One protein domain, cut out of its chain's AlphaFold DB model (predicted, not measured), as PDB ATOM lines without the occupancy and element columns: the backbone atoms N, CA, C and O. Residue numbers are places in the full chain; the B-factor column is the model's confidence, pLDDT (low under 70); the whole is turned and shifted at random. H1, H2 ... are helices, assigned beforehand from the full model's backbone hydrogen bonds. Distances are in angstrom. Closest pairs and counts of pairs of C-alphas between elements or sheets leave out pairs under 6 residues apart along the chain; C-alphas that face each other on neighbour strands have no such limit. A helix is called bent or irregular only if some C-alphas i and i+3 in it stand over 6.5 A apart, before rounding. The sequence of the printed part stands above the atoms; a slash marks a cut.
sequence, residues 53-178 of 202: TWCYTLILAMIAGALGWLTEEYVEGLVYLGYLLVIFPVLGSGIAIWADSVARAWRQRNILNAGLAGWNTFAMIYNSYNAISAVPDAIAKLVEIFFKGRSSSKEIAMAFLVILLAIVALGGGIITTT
ATOM      1  N   THR A  53      -0.832 -14.783 -69.801       98.62
ATOM      2  CA  THR A  53      -0.686 -13.776 -68.738       98.62
ATOM      3  C   THR A  53      -0.074 -12.500 -69.301       98.62
ATOM      4  O   THR A  53      -0.618 -11.424 -69.086       98.62
ATOM      5  N   TRP A  54       0.996 -12.605 -70.097       97.88
ATOM      6  CA  TRP A  54       1.620 -11.447 -70.736       97.88
ATOM      7  C   TRP A  54       0.665 -10.700 -71.676       97.88
ATOM      8  O   TRP A  54       0.567  -9.475 -71.612       97.88
ATOM      9  N   CYS A  55      -0.096 -11.426 -72.504       97.75
ATOM     10  CA  CYS A  55      -1.106 -10.810 -73.365       97.75
ATOM     11  C   CYS A  55      -2.164 -10.048 -72.557       97.75
ATOM     12  O   CYS A  55      -2.499  -8.914 -72.895       97.75
ATOM     13  N   TYR A  56      -2.678 -10.650 -71.483       98.31
ATOM     14  CA  TYR A  56      -3.694 -10.021 -70.642       98.31
ATOM     15  C   TYR A  56      -3.146  -8.838 -69.849       98.31
ATOM     16  O   TYR A  56      -3.824  -7.818 -69.782       98.31
ATOM     17  N   THR A  57      -1.914  -8.909 -69.339       98.38
ATOM     18  CA  THR A  57      -1.235  -7.770 -68.703       98.38
ATOM     19  C   THR A  57      -1.201  -6.569 -69.640       98.38
ATOM     20  O   THR A  57      -1.644  -5.490 -69.260       98.38
ATOM     21  N   LEU A  58      -0.721  -6.748 -70.876       97.12
ATOM     22  CA  LEU A  58      -0.600  -5.643 -71.829       97.12
ATOM     23  C   LEU A  58      -1.965  -5.075 -72.235       97.12
ATOM     24  O   LEU A  58      -2.119  -3.859 -72.320       97.12
ATOM     25  N   ILE A  59      -2.971  -5.929 -72.444       96.88
ATOM     26  CA  ILE A  59      -4.338  -5.482 -72.750       96.88
ATOM     27  C   ILE A  59      -4.921  -4.675 -71.586       96.88
ATOM     28  O   ILE A  59      -5.442  -3.582 -71.801       96.88
ATOM     29  N   LEU A  60      -4.808  -5.178 -70.356       98.12
ATOM     30  CA  LEU A  60      -5.320  -4.493 -69.170       98.12
ATOM     31  C   LEU A  60      -4.576  -3.182 -68.904       98.12
ATOM     32  O   LEU A  60      -5.220  -2.192 -68.572       98.12
ATOM     33  N   ALA A  61      -3.258  -3.143 -69.111       97.56
ATOM     34  CA  ALA A  61      -2.453  -1.930 -68.999       97.56
ATOM     35  C   ALA A  61      -2.887  -0.860 -70.012       97.56
ATOM     36  O   ALA A  61      -3.092   0.294 -69.636       97.56
ATOM     37  N   MET A  62      -3.115  -1.246 -71.272       95.38
ATOM     38  CA  MET A  62      -3.624  -0.331 -72.300       95.38
ATOM     39  C   MET A  62      -5.020   0.198 -71.960       95.38
ATOM     40  O   MET A  62      -5.254   1.397 -72.078       95.38
ATOM     41  N   ILE A  63      -5.940  -0.667 -71.521       96.81
ATOM     42  CA  ILE A  63      -7.304  -0.263 -71.145       96.81
ATOM     43  C   ILE A  63      -7.271   0.677 -69.936       96.81
ATOM     44  O   ILE A  63      -7.886   1.740 -69.970       96.81
ATOM     45  N   ALA A  64      -6.538   0.312 -68.885       97.31
ATOM     46  CA  ALA A  64      -6.464   1.098 -67.659       97.31
ATOM     47  C   ALA A  64      -5.821   2.474 -67.891       97.31
ATOM     48  O   ALA A  64      -6.301   3.465 -67.340       97.31
ATOM     49  N   GLY A  65      -4.787   2.550 -68.735       96.94
ATOM     50  CA  GLY A  65      -4.192   3.820 -69.153       96.94
ATOM     51  C   GLY A  65      -5.138   4.656 -70.020       96.94
ATOM     52  O   GLY A  65      -5.345   5.834 -69.745       96.94
ATOM     53  N   ALA A  66      -5.777   4.048 -71.026       95.94
ATOM     54  CA  ALA A  66      -6.677   4.753 -71.945       95.94
ATOM     55  C   ALA A  66      -7.937   5.305 -71.258       95.94
ATOM     56  O   ALA A  66      -8.428   6.368 -71.630       95.94
ATOM     57  N   LEU A  67      -8.454   4.599 -70.249       96.81
ATOM     58  CA  LEU A  67      -9.603   5.038 -69.452       96.81
ATOM     59  C   LEU A  67      -9.215   5.965 -68.289       96.81
ATOM     60  O   LEU A  67     -10.087   6.389 -67.531       96.81
ATOM     61  N   GLY A  68      -7.922   6.268 -68.122       95.62
ATOM     62  CA  GLY A  68      -7.418   7.117 -67.041       95.62
ATOM     63  C   GLY A  68      -7.582   6.510 -65.645       95.62
ATOM     64  O   GLY A  68      -7.582   7.241 -64.654       95.62
ATOM     65  N   TRP A  69      -7.747   5.186 -65.549       96.44
ATOM     66  CA  TRP A  69      -7.831   4.469 -64.273       96.44
ATOM     67  C   TRP A  69      -6.481   4.425 -63.560       96.44
ATOM     68  O   TRP A  69      -6.430   4.452 -62.333       96.44
ATOM     69  N   LEU A  70      -5.400   4.365 -64.339       96.56
ATOM     70  CA  LEU A  70      -4.019   4.419 -63.876       96.56
ATOM     71  C   LEU A  70      -3.300   5.578 -64.570       96.56
ATOM     72  O   LEU A  70      -3.507   5.815 -65.760       96.56
ATOM     73  N   THR A  71      -2.444   6.289 -63.835       95.12
ATOM     74  CA  THR A  71      -1.474   7.200 -64.459       95.12
ATOM     75  C   THR A  71      -0.375   6.393 -65.151       95.12
ATOM     76  O   THR A  71      -0.243   5.190 -64.922       95.12
ATOM     77  N   GLU A  72       0.433   7.050 -65.983       94.88
ATOM     78  CA  GLU A  72       1.531   6.415 -66.724       94.88
ATOM     79  C   GLU A  72       2.472   5.604 -65.817       94.88
ATOM     80  O   GLU A  72       2.763   4.451 -66.120       94.88
ATOM     81  N   GLU A  73       2.826   6.145 -64.649       94.06
ATOM     82  CA  GLU A  73       3.649   5.464 -63.639       94.06
ATOM     83  C   GLU A  73       3.032   4.135 -63.163       94.06
ATOM     84  O   GLU A  73       3.716   3.118 -63.060       94.06
ATOM     85  N   TYR A  74       1.722   4.100 -62.905       95.69
ATOM     86  CA  TYR A  74       1.056   2.876 -62.451       95.69
ATOM     87  C   TYR A  74       0.767   1.905 -63.605       95.69
ATOM     88  O   TYR A  74       0.715   0.694 -63.382       95.69
ATOM     89  N   VAL A  75       0.610   2.398 -64.838       97.50
ATOM     90  CA  VAL A  75       0.573   1.552 -66.043       97.50
ATOM     91  C   VAL A  75       1.917   0.848 -66.217       97.50
ATOM     92  O   VAL A  75       1.950  -0.369 -66.402       97.50
ATOM     93  N   GLU A  76       3.021   1.583 -66.094       95.56
ATOM     94  CA  GLU A  76       4.374   1.031 -66.120       95.56
ATOM     95  C   GLU A  76       4.575   0.017 -64.981       95.56
ATOM     96  O   GLU A  76       5.030  -1.103 -65.217       95.56
ATOM     97  N   GLY A  77       4.114   0.343 -63.769       96.31
ATOM     98  CA  GLY A  77       4.094  -0.577 -62.630       96.31
ATOM     99  C   GLY A  77       3.342  -1.883 -62.908       96.31
ATOM    100  O   GLY A  77       3.828  -2.960 -62.560       96.31
ATOM    101  N   LEU A  78       2.188  -1.833 -63.582       98.06
ATOM    102  CA  LEU A  78       1.455  -3.036 -63.992       98.06
ATOM    103  C   LEU A  78       2.243  -3.872 -65.006       98.06
ATOM    104  O   LEU A  78       2.286  -5.098 -64.887       98.06
ATOM    105  N   VAL A  79       2.891  -3.228 -65.978       97.38
ATOM    106  CA  VAL A  79       3.729  -3.923 -66.965       97.38
ATOM    107  C   VAL A  79       4.935  -4.580 -66.288       97.38
ATOM    108  O   VAL A  79       5.204  -5.750 -66.559       97.38
ATOM    109  N   TYR A  80       5.612  -3.895 -65.361       97.31
ATOM    110  CA  TYR A  80       6.729  -4.463 -64.602       97.31
ATOM    111  C   TYR A  80       6.307  -5.618 -63.702       97.31
ATOM    112  O   TYR A  80       6.957  -6.665 -63.697       97.31
ATOM    113  N   LEU A  81       5.197  -5.472 -62.976       97.44
ATOM    114  CA  LEU A  81       4.676  -6.543 -62.136       97.44
ATOM    115  C   LEU A  81       4.303  -7.766 -62.981       97.44
ATOM    116  O   LEU A  81       4.696  -8.887 -62.660       97.44
ATOM    117  N   GLY A  82       3.608  -7.556 -64.102       97.56
ATOM    118  CA  GLY A  82       3.280  -8.625 -65.038       97.56
ATOM    119  C   GLY A  82       4.516  -9.274 -65.667       97.56
ATOM    120  O   GLY A  82       4.540 -10.493 -65.829       97.56
ATOM    121  N   TYR A  83       5.562  -8.499 -65.967       96.50
ATOM    122  CA  TYR A  83       6.832  -9.023 -66.471       96.50
ATOM    123  C   TYR A  83       7.495  -9.951 -65.449       96.50
ATOM    124  O   TYR A  83       7.857 -11.073 -65.800       96.50
ATOM    125  N   LEU A  84       7.584  -9.540 -64.178       96.62
ATOM    126  CA  LEU A  84       8.155 -10.375 -63.117       96.62
ATOM    127  C   LEU A  84       7.362 -11.671 -62.901       96.62
ATOM    128  O   LEU A  84       7.959 -12.731 -62.722       96.62
ATOM    129  N   LEU A  85       6.029 -11.615 -62.979       96.38
ATOM    130  CA  LEU A  85       5.179 -12.808 -62.877       96.38
ATOM    131  C   LEU A  85       5.416 -13.811 -64.016       96.38
ATOM    132  O   LEU A  85       5.229 -15.010 -63.824       96.38
ATOM    133  N   VAL A  86       5.823 -13.336 -65.194       96.69
ATOM    134  CA  VAL A  86       6.016 -14.151 -66.402       96.69
ATOM    135  C   VAL A  86       7.457 -14.638 -66.541       96.69
ATOM    136  O   VAL A  86       7.676 -15.794 -66.907       96.69
ATOM    137  N   ILE A  87       8.449 -13.797 -66.240       95.94
ATOM    138  CA  ILE A  87       9.850 -14.082 -66.565       95.94
ATOM    139  C   ILE A  87      10.405 -15.271 -65.778       95.94
ATOM    140  O   ILE A  87      11.055 -16.131 -66.367       95.94
ATOM    141  N   PHE A  88      10.104 -15.397 -64.481       93.38
ATOM    142  CA  PHE A  88      10.610 -16.520 -63.684       93.38
ATOM    143  C   PHE A  88      10.052 -17.878 -64.152       93.38
ATOM    144  O   PHE A  88      10.853 -18.789 -64.387       93.38
ATOM    145  N   PRO A  89       8.730 -18.042 -64.377       95.12
ATOM    146  CA  PRO A  89       8.196 -19.262 -64.983       95.12
ATOM    147  C   PRO A  89       8.750 -19.556 -66.382       95.12
ATOM    148  O   PRO A  89       8.992 -20.726 -66.703       95.12
ATOM    149  N   VAL A  90       8.968 -18.515 -67.198       95.19
ATOM    150  CA  VAL A  90       9.548 -18.638 -68.544       95.19
ATOM    151  C   VAL A  90      10.986 -19.135 -68.484       95.19
ATOM    152  O   VAL A  90      11.327 -20.040 -69.237       95.19
ATOM    153  N   LEU A  91      11.823 -18.613 -67.585       94.75
ATOM    154  CA  LEU A  91      13.196 -19.099 -67.425       94.75
ATOM    155  C   LEU A  91      13.213 -20.536 -66.898       94.75
ATOM    156  O   LEU A  91      13.878 -21.394 -67.477       94.75
ATOM    157  N   GLY A  92      12.436 -20.824 -65.849       93.38
ATOM    158  CA  GLY A  92      12.387 -22.158 -65.248       93.38
ATOM    159  C   GLY A  92      11.952 -23.235 -66.245       93.38
ATOM    160  O   GLY A  92      12.625 -24.253 -66.406       93.38
ATOM    161  N   SER A  93      10.857 -22.996 -66.970       95.88
ATOM    162  CA  SER A  93      10.350 -23.945 -67.974       95.88
ATOM    163  C   SER A  93      11.164 -23.919 -69.269       95.88
ATOM    164  O   SER A  93      11.343 -24.952 -69.915       95.88
ATOM    165  N   GLY A  94      11.675 -22.747 -69.645       93.62
ATOM    166  CA  GLY A  94      12.456 -22.523 -70.855       93.62
ATOM    167  C   GLY A  94      13.775 -23.281 -70.849       93.62
ATOM    168  O   GLY A  94      14.100 -23.899 -71.858       93.62
ATOM    169  N   ILE A  95      14.481 -23.334 -69.714       94.94
ATOM    170  CA  ILE A  95      15.733 -24.102 -69.585       94.94
ATOM    171  C   ILE A  95      15.483 -25.591 -69.848       94.94
ATOM    172  O   ILE A  95      16.225 -26.219 -70.605       94.94
ATOM    173  N   ALA A  96      14.414 -26.153 -69.275       95.12
ATOM    174  CA  ALA A  96      14.044 -27.552 -69.484       95.12
ATOM    175  C   ALA A  96      13.700 -27.851 -70.952       95.12
ATOM    176  O   ALA A  96      14.216 -28.806 -71.536       95.12
ATOM    177  N   ILE A  97      12.868 -27.004 -71.571       95.06
ATOM    178  CA  ILE A  97      12.480 -27.124 -72.986       95.06
ATOM    179  C   ILE A  97      13.686 -26.986 -73.910       95.06
ATOM    180  O   ILE A  97      13.833 -27.761 -74.861       95.06
ATOM    181  N   TRP A  98      14.562 -26.028 -73.626       96.00
ATOM    182  CA  TRP A  98      15.788 -25.819 -74.371       96.00
ATOM    183  C   TRP A  98      16.691 -27.054 -74.300       96.00
ATOM    184  O   TRP A  98      17.021 -27.610 -75.352       96.00
ATOM    185  N   ALA A  99      16.994 -27.555 -73.099       94.75
ATOM    186  CA  ALA A  99      17.828 -28.742 -72.911       94.75
ATOM    187  C   ALA A  99      17.265 -29.978 -73.642       94.75
ATOM    188  O   ALA A  99      17.990 -30.653 -74.379       94.75
ATOM    189  N   ASP A 100      15.959 -30.235 -73.519       94.69
ATOM    190  CA  ASP A 100      15.281 -31.334 -74.218       94.69
ATOM    191  C   ASP A 100      15.350 -31.171 -75.746       94.69
ATOM    192  O   ASP A 100      15.572 -32.135 -76.485       94.69
ATOM    193  N   SER A 101      15.203 -29.940 -76.249       93.94
ATOM    194  CA  SER A 101      15.286 -29.657 -77.685       93.94
ATOM    195  C   SER A 101      16.686 -29.888 -78.259       93.94
ATOM    196  O   SER A 101      16.801 -30.536 -79.300       93.94
ATOM    197  N   VAL A 102      17.745 -29.478 -77.552       93.56
ATOM    198  CA  VAL A 102      19.139 -29.737 -77.950       93.56
ATOM    199  C   VAL A 102      19.427 -31.239 -77.942       93.56
ATOM    200  O   VAL A 102      19.946 -31.781 -78.921       93.56
ATOM    201  N   ALA A 103      19.011 -31.951 -76.891       94.00
ATOM    202  CA  ALA A 103      19.189 -33.398 -76.799       94.00
ATOM    203  C   ALA A 103      18.444 -34.159 -77.911       94.00
ATOM    204  O   ALA A 103      18.930 -35.178 -78.413       94.00
ATOM    205  N   ARG A 104      17.252 -33.700 -78.319       92.75
ATOM    206  CA  ARG A 104      16.517 -34.283 -79.456       92.75
ATOM    207  C   ARG A 104      17.186 -33.988 -80.792       92.75
ATOM    208  O   ARG A 104      17.311 -34.909 -81.594       92.75
ATOM    209  N   ALA A 105      17.650 -32.759 -81.015       93.25
ATOM    210  CA  ALA A 105      18.386 -32.400 -82.226       93.25
ATOM    211  C   ALA A 105      19.641 -33.265 -82.396       93.25
ATOM    212  O   ALA A 105      19.858 -33.827 -83.468       93.25
ATOM    213  N   TRP A 106      20.401 -33.462 -81.314       93.25
ATOM    214  CA  TRP A 106      21.601 -34.296 -81.326       93.25
ATOM    215  C   TRP A 106      21.314 -35.774 -81.629       93.25
ATOM    216  O   TRP A 106      22.028 -36.397 -82.418       93.25
ATOM    217  N   ARG A 107      20.256 -36.337 -81.026       94.88
ATOM    218  CA  ARG A 107      19.875 -37.750 -81.202       94.88
ATOM    219  C   ARG A 107      19.240 -38.041 -82.560       94.88
ATOM    220  O   ARG A 107      19.546 -39.062 -83.158       94.88
ATOM    221  N   GLN A 108      18.334 -37.179 -83.024       94.00
ATOM    222  CA  GLN A 108      17.505 -37.448 -84.206       94.00
ATOM    223  C   GLN A 108      18.080 -36.862 -85.500       94.00
ATOM    224  O   GLN A 108      17.676 -37.291 -86.576       94.00
ATOM    225  N   ARG A 109      19.008 -35.895 -85.409       90.12
ATOM    226  CA  ARG A 109      19.795 -35.345 -86.530       90.12
ATOM    227  C   ARG A 109      18.979 -34.940 -87.766       90.12
ATOM    228  O   ARG A 109      19.452 -35.060 -88.891       90.12
ATOM    229  N   ASN A 110      17.758 -34.447 -87.563       92.69
ATOM    230  CA  ASN A 110      16.916 -33.933 -88.640       92.69
ATOM    231  C   ASN A 110      16.755 -32.410 -88.546       92.69
ATOM    232  O   ASN A 110      16.896 -31.813 -87.475       92.69
ATOM    233  N   ILE A 111      16.453 -31.799 -89.692       91.06
ATOM    234  CA  ILE A 111      16.390 -30.339 -89.856       91.06
ATOM    235  C   ILE A 111      15.319 -29.722 -88.952       91.06
ATOM    236  O   ILE A 111      15.545 -28.661 -88.378       91.06
ATOM    237  N   LEU A 112      14.180 -30.397 -88.772       90.62
ATOM    238  CA  LEU A 112      13.095 -29.891 -87.934       90.62
ATOM    239  C   LEU A 112      13.541 -29.735 -86.474       90.62
ATOM    240  O   LEU A 112      13.366 -28.673 -85.881       90.62
ATOM    241  N   ASN A 113      14.169 -30.763 -85.903       90.38
ATOM    242  CA  ASN A 113      14.665 -30.698 -84.531       90.38
ATOM    243  C   ASN A 113      15.831 -29.723 -84.381       90.38
ATOM    244  O   ASN A 113      15.915 -29.045 -83.360       90.38
ATOM    245  N   ALA A 114      16.708 -29.629 -85.384       90.25
ATOM    246  CA  ALA A 114      17.775 -28.634 -85.394       90.25
ATOM    247  C   ALA A 114      17.205 -27.205 -85.381       90.25
ATOM    248  O   ALA A 114      17.653 -26.378 -84.590       90.25
ATOM    249  N   GLY A 115      16.166 -26.935 -86.179       90.94
ATOM    250  CA  GLY A 115      15.467 -25.650 -86.199       90.94
ATOM    251  C   GLY A 115      14.794 -25.318 -84.865       90.94
ATOM    252  O   GLY A 115      14.977 -24.221 -84.343       90.94
ATOM    253  N   LEU A 116      14.080 -26.276 -84.263       90.19
ATOM    254  CA  LEU A 116      13.456 -26.098 -82.944       90.19
ATOM    255  C   LEU A 116      14.493 -25.839 -81.842       90.19
ATOM    256  O   LEU A 116      14.290 -24.969 -80.996       90.19
ATOM    257  N   ALA A 117      15.614 -26.563 -81.858       92.44
ATOM    258  CA  ALA A 117      16.713 -26.340 -80.922       92.44
ATOM    259  C   ALA A 117      17.370 -24.969 -81.127       92.44
ATOM    260  O   ALA A 117      17.663 -24.284 -80.147       92.44
ATOM    261  N   GLY A 118      17.553 -24.543 -82.379       92.81
ATOM    262  CA  GLY A 118      18.048 -23.209 -82.715       92.81
ATOM    263  C   GLY A 118      17.135 -22.110 -82.174       92.81
ATOM    264  O   GLY A 118      17.601 -21.220 -81.466       92.81
ATOM    265  N   TRP A 119      15.825 -22.221 -82.419       91.88
ATOM    266  CA  TRP A 119      14.839 -21.267 -81.906       91.88
ATOM    267  C   TRP A 119      14.828 -21.205 -80.378       91.88
ATOM    268  O   TRP A 119      14.926 -20.122 -79.806       91.88
ATOM    269  N   ASN A 120      14.772 -22.354 -79.701       93.88
ATOM    270  CA  ASN A 120      14.769 -22.386 -78.240       93.88
ATOM    271  C   ASN A 120      16.084 -21.867 -77.647       93.88
ATOM    272  O   ASN A 120      16.056 -21.228 -76.601       93.88
ATOM    273  N   THR A 121      17.221 -22.099 -78.311       93.50
ATOM    274  CA  THR A 121      18.517 -21.543 -77.889       93.50
ATOM    275  C   THR A 121      18.498 -20.022 -77.969       93.50
ATOM    276  O   THR A 121      18.821 -19.353 -76.991       93.50
ATOM    277  N   PHE A 122      18.058 -19.474 -79.104       94.44
ATOM    278  CA  PHE A 122      17.906 -18.032 -79.270       94.44
ATOM    279  C   PHE A 122      16.956 -17.442 -78.220       94.44
ATOM    280  O   PHE A 122      17.322 -16.501 -77.519       94.44
ATOM    281  N   ALA A 123      15.769 -18.031 -78.058       92.50
ATOM    282  CA  ALA A 123      14.771 -17.571 -77.101       92.50
ATOM    283  C   ALA A 123      15.287 -17.624 -75.655       92.50
ATOM    284  O   ALA A 123      15.073 -16.683 -74.895       92.50
ATOM    285  N   MET A 124      16.003 -18.686 -75.273       95.00
ATOM    286  CA  MET A 124      16.569 -18.819 -73.931       95.00
ATOM    287  C   MET A 124      17.632 -17.753 -73.656       95.00
ATOM    288  O   MET A 124      17.612 -17.138 -72.589       95.00
ATOM    289  N   ILE A 125      18.524 -17.495 -74.618       93.06
ATOM    290  CA  ILE A 125      19.544 -16.444 -74.502       93.06
ATOM    291  C   ILE A 125      18.872 -15.076 -74.393       93.06
ATOM    292  O   ILE A 125      19.168 -14.325 -73.468       93.06
ATOM    293  N   TYR A 126      17.934 -14.775 -75.294       92.38
ATOM    294  CA  TYR A 126      17.217 -13.503 -75.321       92.38
ATOM    295  C   TYR A 126      16.459 -13.246 -74.010       92.38
ATOM    296  O   TYR A 126      16.613 -12.190 -73.398       92.38
ATOM    297  N   ASN A 127      15.698 -14.233 -73.529       93.12
ATOM    298  CA  ASN A 127      14.958 -14.126 -72.273       93.12
ATOM    299  C   ASN A 127      15.890 -13.993 -71.063       93.12
ATOM    300  O   ASN A 127      15.596 -13.207 -70.168       93.12
ATOM    301  N   SER A 128      17.015 -14.718 -71.034       92.81
ATOM    302  CA  SER A 128      17.994 -14.607 -69.942       92.81
ATOM    303  C   SER A 128      18.657 -13.237 -69.920       92.81
ATOM    304  O   SER A 128      18.761 -12.626 -68.862       92.81
ATOM    305  N   TYR A 129      19.070 -12.736 -71.086       92.31
ATOM    306  CA  TYR A 129      19.678 -11.416 -71.205       92.31
ATOM    307  C   TYR A 129      18.716 -10.324 -70.737       92.31
ATOM    308  O   TYR A 129      19.079  -9.515 -69.887       92.31
ATOM    309  N   ASN A 130      17.469 -10.360 -71.217       89.81
ATOM    310  CA  ASN A 130      16.436  -9.422 -70.787       89.81
ATOM    311  C   ASN A 130      16.135  -9.531 -69.294       89.81
ATOM    312  O   ASN A 130      15.919  -8.515 -68.649       89.81
ATOM    313  N   ALA A 131      16.124 -10.738 -68.727       91.75
ATOM    314  CA  ALA A 131      15.916 -10.900 -67.294       91.75
ATOM    315  C   ALA A 131      17.046 -10.246 -66.490       91.75
ATOM    316  O   ALA A 131      16.781  -9.523 -65.536       91.75
ATOM    317  N   ILE A 132      18.301 -10.462 -66.893       91.94
ATOM    318  CA  ILE A 132      19.470  -9.892 -66.216       91.94
ATOM    319  C   ILE A 132      19.442  -8.361 -66.260       91.94
ATOM    320  O   ILE A 132      19.774  -7.727 -65.261       91.94
ATOM    321  N   SER A 133      19.041  -7.769 -67.387       90.81
ATOM    322  CA  SER A 133      19.004  -6.313 -67.536       90.81
ATOM    323  C   SER A 133      17.758  -5.664 -66.927       90.81
ATOM    324  O   SER A 133      17.880  -4.624 -66.297       90.81
ATOM    325  N   ALA A 134      16.572  -6.261 -67.075       91.75
ATOM    326  CA  ALA A 134      15.306  -5.606 -66.742       91.75
ATOM    327  C   ALA A 134      14.747  -5.953 -65.353       91.75
ATOM    328  O   ALA A 134      13.982  -5.168 -64.796       91.75
ATOM    329  N   VAL A 135      15.083  -7.114 -64.774       95.12
ATOM    330  CA  VAL A 135      14.547  -7.518 -63.457       95.12
ATOM    331  C   VAL A 135      14.959  -6.557 -62.334       95.12
ATOM    332  O   VAL A 135      14.077  -6.196 -61.553       95.12
ATOM    333  N   PRO A 136      16.231  -6.119 -62.219       95.31
ATOM    334  CA  PRO A 136      16.627  -5.187 -61.163       95.31
ATOM    335  C   PRO A 136      15.837  -3.874 -61.216       95.31
ATOM    336  O   PRO A 136      15.297  -3.444 -60.196       95.31
ATOM    337  N   ASP A 137      15.697  -3.298 -62.410       93.56
ATOM    338  CA  ASP A 137      14.965  -2.048 -62.626       93.56
ATOM    339  C   ASP A 137      13.469  -2.218 -62.344       93.56
ATOM    340  O   ASP A 137      12.874  -1.402 -61.640       93.56
ATOM    341  N   ALA A 138      12.864  -3.319 -62.805       94.38
ATOM    342  CA  ALA A 138      11.466  -3.636 -62.526       94.38
ATOM    343  C   ALA A 138      11.200  -3.752 -61.016       94.38
ATOM    344  O   ALA A 138      10.218  -3.209 -60.512       94.38
ATOM    345  N   ILE A 139      12.085  -4.424 -60.271       95.19
ATOM    346  CA  ILE A 139      11.975  -4.529 -58.811       95.19
ATOM    347  C   ILE A 139      12.119  -3.150 -58.163       95.19
ATOM    348  O   ILE A 139      11.297  -2.800 -57.317       95.19
ATOM    349  N   ALA A 140      13.123  -2.361 -58.556       94.19
ATOM    350  CA  ALA A 140      13.344  -1.026 -58.004       94.19
ATOM    351  C   ALA A 140      12.114  -0.127 -58.200       94.19
ATOM    352  O   ALA A 140      11.638   0.483 -57.242       94.19
ATOM    353  N   LYS A 141      11.536  -0.133 -59.405       92.06
ATOM    354  CA  LYS A 141      10.323   0.622 -59.739       92.06
ATOM    355  C   LYS A 141       9.111   0.180 -58.932       92.06
ATOM    356  O   LYS A 141       8.383   1.016 -58.408       92.06
ATOM    357  N   LEU A 142       8.912  -1.123 -58.755       93.69
ATOM    358  CA  LEU A 142       7.821  -1.622 -57.915       93.69
ATOM    359  C   LEU A 142       8.030  -1.257 -56.442       93.69
ATOM    360  O   LEU A 142       7.071  -0.907 -55.758       93.69
ATOM    361  N   VAL A 143       9.267  -1.292 -55.943       93.44
ATOM    362  CA  VAL A 143       9.574  -0.839 -54.580       93.44
ATOM    363  C   VAL A 143       9.247   0.644 -54.415       93.44
ATOM    364  O   VAL A 143       8.659   1.023 -53.404       93.44
ATOM    365  N   GLU A 144       9.563   1.478 -55.404       91.00
ATOM    366  CA  GLU A 144       9.183   2.893 -55.409       91.00
ATOM    367  C   GLU A 144       7.659   3.058 -55.360       91.00
ATOM    368  O   GLU A 144       7.151   3.639 -54.402       91.00
ATOM    369  N   ILE A 145       6.934   2.447 -56.300       88.69
ATOM    370  CA  ILE A 145       5.471   2.567 -56.434       88.69
ATOM    371  C   ILE A 145       4.728   2.061 -55.186       88.69
ATOM    372  O   ILE A 145       3.754   2.665 -54.730       88.69
ATOM    373  N   PHE A 146       5.152   0.927 -54.620       87.81
ATOM    374  CA  PHE A 146       4.415   0.273 -53.538       87.81
ATOM    375  C   PHE A 146       4.876   0.678 -52.139       87.81
ATOM    376  O   PHE A 146       4.057   0.686 -51.213       87.81
ATOM    377  N   PHE A 147       6.152   1.014 -51.954       85.25
ATOM    378  CA  PHE A 147       6.735   1.171 -50.619       85.25
ATOM    379  C   PHE A 147       7.276   2.568 -50.319       85.25
ATOM    380  O   PHE A 147       7.487   2.867 -49.143       85.25
ATOM    381  N   LYS A 148       7.453   3.455 -51.308       81.69
ATOM    382  CA  LYS A 148       7.883   4.835 -51.045       81.69
ATOM    383  C   LYS A 148       6.736   5.831 -51.222       81.69
ATOM    384  O   LYS A 148       6.164   5.963 -52.291       81.69
ATOM    385  N   GLY A 149       6.440   6.575 -50.153       63.50
ATOM    386  CA  GLY A 149       5.855   7.918 -50.256       63.50
ATOM    387  C   GLY A 149       4.412   8.051 -50.756       63.50
ATOM    388  O   GLY A 149       4.083   9.108 -51.281       63.50
ATOM    389  N   ARG A 150       3.534   7.056 -50.563       74.50
ATOM    390  CA  ARG A 150       2.095   7.229 -50.842       74.50
ATOM    391  C   ARG A 150       1.473   8.178 -49.824       74.50
ATOM    392  O   ARG A 150       1.408   7.852 -48.639       74.50
ATOM    393  N   SER A 151       1.018   9.336 -50.287       73.38
ATOM    394  CA  SER A 151       0.472  10.384 -49.412       73.38
ATOM    395  C   SER A 151      -1.024  10.607 -49.619       73.38
ATOM    396  O   SER A 151      -1.712  11.047 -48.698       73.38
ATOM    397  N   SER A 152      -1.555  10.241 -50.794       87.94
ATOM    398  CA  SER A 152      -2.966  10.428 -51.137       87.94
ATOM    399  C   SER A 152      -3.750   9.111 -51.206       87.94
ATOM    400  O   SER A 152      -3.250   8.069 -51.635       87.94
ATOM    401  N   SER A 153      -5.039   9.148 -50.845       89.94
ATOM    402  CA  SER A 153      -5.938   7.987 -50.980       89.94
ATOM    403  C   SER A 153      -6.054   7.497 -52.429       89.94
ATOM    404  O   SER A 153      -6.277   6.310 -52.660       89.94
ATOM    405  N   LYS A 154      -5.873   8.394 -53.408       90.94
ATOM    406  CA  LYS A 154      -5.917   8.069 -54.837       90.94
ATOM    407  C   LYS A 154      -4.715   7.220 -55.265       90.94
ATOM    408  O   LYS A 154      -4.908   6.219 -55.945       90.94
ATOM    409  N   GLU A 155      -3.503   7.572 -54.837       90.50
ATOM    410  CA  GLU A 155      -2.290   6.767 -55.073       90.50
ATOM    411  C   GLU A 155      -2.409   5.373 -54.461       90.50
ATOM    412  O   GLU A 155      -2.112   4.369 -55.106       90.50
ATOM    413  N   ILE A 156      -2.918   5.295 -53.228       91.19
ATOM    414  CA  ILE A 156      -3.155   4.015 -52.559       91.19
ATOM    415  C   ILE A 156      -4.129   3.155 -53.378       91.19
ATOM    416  O   ILE A 156      -3.842   1.983 -53.621       91.19
ATOM    417  N   ALA A 157      -5.240   3.731 -53.845       94.38
ATOM    418  CA  ALA A 157      -6.218   3.024 -54.670       94.38
ATOM    419  C   ALA A 157      -5.626   2.535 -56.005       94.38
ATOM    420  O   ALA A 157      -5.859   1.389 -56.385       94.38
ATOM    421  N   MET A 158      -4.822   3.359 -56.688       95.00
ATOM    422  CA  MET A 158      -4.151   2.965 -57.935       95.00
ATOM    423  C   MET A 158      -3.147   1.829 -57.709       95.00
ATOM    424  O   MET A 158      -3.127   0.877 -58.486       95.00
ATOM    425  N   ALA A 159      -2.383   1.859 -56.613       93.94
ATOM    426  CA  ALA A 159      -1.481   0.767 -56.246       93.94
ATOM    427  C   ALA A 159      -2.245  -0.559 -56.067       93.94
ATOM    428  O   ALA A 159      -1.874  -1.587 -56.635       93.94
ATOM    429  N   PHE A 160      -3.355  -0.543 -55.323       94.81
ATOM    430  CA  PHE A 160      -4.199  -1.733 -55.172       94.81
ATOM    431  C   PHE A 160      -4.790  -2.200 -56.505       94.81
ATOM    432  O   PHE A 160      -4.851  -3.405 -56.753       94.81
ATOM    433  N   LEU A 161      -5.181  -1.268 -57.376       96.75
ATOM    434  CA  LEU A 161      -5.691  -1.597 -58.702       96.75
ATOM    435  C   LEU A 161      -4.623  -2.276 -59.572       96.75
ATOM    436  O   LEU A 161      -4.942  -3.257 -60.237       96.75
ATOM    437  N   VAL A 162      -3.359  -1.841 -59.522       97.44
ATOM    438  CA  VAL A 162      -2.248  -2.521 -60.216       97.44
ATOM    439  C   VAL A 162      -2.133  -3.981 -59.776       97.44
ATOM    440  O   VAL A 162      -2.076  -4.876 -60.620       97.44
ATOM    441  N   ILE A 163      -2.155  -4.239 -58.465       96.94
ATOM    442  CA  ILE A 163      -2.088  -5.607 -57.925       96.94
ATOM    443  C   ILE A 163      -3.291  -6.428 -58.401       96.94
ATOM    444  O   ILE A 163      -3.126  -7.558 -58.861       96.94
ATOM    445  N   LEU A 164      -4.496  -5.859 -58.325       98.19
ATOM    446  CA  LEU A 164      -5.717  -6.527 -58.759       98.19
ATOM    447  C   LEU A 164      -5.658  -6.897 -60.246       98.19
ATOM    448  O   LEU A 164      -5.940  -8.039 -60.602       98.19
ATOM    449  N   LEU A 165      -5.254  -5.965 -61.110       98.56
ATOM    450  CA  LEU A 165      -5.138  -6.206 -62.549       98.56
ATOM    451  C   LEU A 165      -4.073  -7.261 -62.867       98.56
ATOM    452  O   LEU A 165      -4.303  -8.106 -63.730       98.56
ATOM    453  N   ALA A 166      -2.952  -7.281 -62.140       98.31
ATOM    454  CA  ALA A 166      -1.933  -8.318 -62.289       98.31
ATOM    455  C   ALA A 166      -2.455  -9.708 -61.881       98.31
ATOM    456  O   ALA A 166      -2.210 -10.691 -62.583       98.31
ATOM    457  N   ILE A 167      -3.229  -9.800 -60.793       98.44
ATOM    458  CA  ILE A 167      -3.891 -11.047 -60.373       98.44
ATOM    459  C   ILE A 167      -4.905 -11.500 -61.427       98.44
ATOM    460  O   ILE A 167      -4.955 -12.685 -61.755       98.44
ATOM    461  N   VAL A 168      -5.691 -10.575 -61.984       98.62
ATOM    462  CA  VAL A 168      -6.653 -10.877 -63.054       98.62
ATOM    463  C   VAL A 168      -5.933 -11.370 -64.309       98.62
ATOM    464  O   VAL A 168      -6.362 -12.366 -64.890       98.62
ATOM    465  N   ALA A 169      -4.822 -10.744 -64.706       98.62
ATOM    466  CA  ALA A 169      -4.018 -11.187 -65.844       98.62
ATOM    467  C   ALA A 169      -3.453 -12.598 -65.629       98.62
ATOM    468  O   ALA A 169      -3.597 -13.462 -66.498       98.62
ATOM    469  N   LEU A 170      -2.861 -12.851 -64.458       98.62
ATOM    470  CA  LEU A 170      -2.291 -14.147 -64.092       98.62
ATOM    471  C   LEU A 170      -3.363 -15.240 -64.028       98.62
ATOM    472  O   LEU A 170      -3.219 -16.305 -64.631       98.62
ATOM    473  N   GLY A 171      -4.463 -14.966 -63.325       98.44
ATOM    474  CA  GLY A 171      -5.600 -15.871 -63.215       98.44
ATOM    475  C   GLY A 171      -6.213 -16.165 -64.581       98.44
ATOM    476  O   GLY A 171      -6.425 -17.328 -64.917       98.44
ATOM    477  N   GLY A 172      -6.414 -15.132 -65.402       98.44
ATOM    478  CA  GLY A 172      -6.871 -15.265 -66.781       98.44
ATOM    479  C   GLY A 172      -5.949 -16.167 -67.596       98.44
ATOM    480  O   GLY A 172      -6.425 -17.095 -68.243       98.44
ATOM    481  N   GLY A 173      -4.630 -15.963 -67.518       98.50
ATOM    482  CA  GLY A 173      -3.658 -16.780 -68.243       98.50
ATOM    483  C   GLY A 173      -3.724 -18.257 -67.855       98.50
ATOM    484  O   GLY A 173      -3.824 -19.130 -68.720       98.50
ATOM    485  N   ILE A 174      -3.761 -18.542 -66.550       98.62
ATOM    486  CA  ILE A 174      -3.869 -19.905 -66.009       98.62
ATOM    487  C   ILE A 174      -5.194 -20.564 -66.411       98.62
ATOM    488  O   ILE A 174      -5.206 -21.733 -66.820       98.62
ATOM    489  N   ILE A 175      -6.311 -19.840 -66.301       98.69
ATOM    490  CA  ILE A 175      -7.645 -20.342 -66.649       98.69
ATOM    491  C   ILE A 175      -7.704 -20.662 -68.142       98.69
ATOM    492  O   ILE A 175      -8.071 -21.785 -68.493       98.69
ATOM    493  N   THR A 176      -7.275 -19.743 -69.009       98.62
ATOM    494  CA  THR A 176      -7.272 -19.935 -70.466       98.62
ATOM    495  C   THR A 176      -6.446 -21.155 -70.862       98.62
ATOM    496  O   THR A 176      -6.955 -22.044 -71.552       98.62
ATOM    497  N   THR A 177      -5.213 -21.279 -70.360       98.69
ATOM    498  CA  THR A 177      -4.381 -22.469 -70.591       98.69
ATOM    499  C   THR A 177      -5.081 -23.743 -70.131       98.69
ATOM    500  O   THR A 177      -5.153 -24.723 -70.874       98.69
ATOM    501  N   THR A 178      -5.635 -23.740 -68.918       98.31
ATOM    502  CA  THR A 178      -6.295 -24.914 -68.336       98.31
ATOM    503  C   THR A 178      -7.517 -25.335 -69.147       98.31
ATOM    504  O   THR A 178      -7.714 -26.530 -69.378       98.31
TER     505      THR A 178
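AT A GLANCE: This is residues 53 to 178 of the 202 residues of an uncharacterized protein of Candidatus Woykebacteria bacterium RIFCSPHIGHO2_01_FULL_39_12 (UniProt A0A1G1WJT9). A small bundle of three helices, H1, the arm H2a and H4, makes one end of the model, with H3b packed on H2a, and from it a long helical hairpin of H2b and H3a reaches away as an arm. The arm's tip, residues 107 to 112, sticks out free; H2 and H3 are each bent where the body passes into the arm. The printed part has 126 residues, with four named helices in the order H1, H2, H3, H4 and no named strand; the class is all helix. The whole is loose, with a radius of gyration of the C-alphas of 18.2 A, and it spans 62 by 29 by 20 A.

HOW THE PARTS SIT: H2, residues 72 to 108, is the hub, touching three other helices. By its hydrogen bonds it was assigned as one helix, but it is bent: C-alphas 85 and 88 are 6.6 A apart, and its arms H2a, residues 72 to 85, and H2b, residues 88 to 108, stand at a steep tilt of 46 degrees. H3, residues 111 to 147, was likewise assigned as one helix and is bent: C-alphas 133 and 136 are 6.9 A apart, and its arms H3a, residues 111 to 133, and H3b, residues 136 to 147, stand at a steep tilt of 49 degrees. H2b and H3a touch as a helical hairpin, opposite ways at a shallow tilt of 27 degrees; their closest C-alphas, of Ala 105 and Asn 113, are 4.7 A apart. H2a touches H3b at a steep tilt of 59 degrees, with the closest C-alphas, of Tyr 80 and Ala 138, 5.2 A apart. H1, residues 53 to 66, forms a helical hairpin with H2a at a shallow tilt of 7 degrees; the closest C-alphas, of Ala 61 and Val 75, are 5.5 A apart. H4, residues 153 to 178, touches H2a with residues 158 to 170 alone, the same way at a steep tilt of 37 degrees, only just past shallow; the closest C-alphas, of Leu 78 and Val 162, are 5.3 A apart. H4 touches H1 with residues 165 to 174 alone, and the closest C-alphas, of Thr 53 and Gly 173, are 4.3 A apart. H2b and H4 are apart. Every O i to N i+4 pair is within hydrogen-bond range in H1, H2a, H3a, H3b and H4; in H2b 16 of 17 are.

IN THESE COORDINATES: H2b is 30.1 A long, H3a 32.9 A and H4 37.2 A. H2a begins with C-alpha 72 at (1.531, 6.415, -66.724). H1 begins at (-0.686, -13.776, -68.738), and H4 ends at (-6.295, -24.914, -68.336).

THE WHOLE: The C-alphas farthest apart, of Arg 109 and Ser 152, are 62.2 A apart. The printed part has no cut, and the three links are tight. The mean pLDDT of the printed part is 94.1, and residue 149 is under 70.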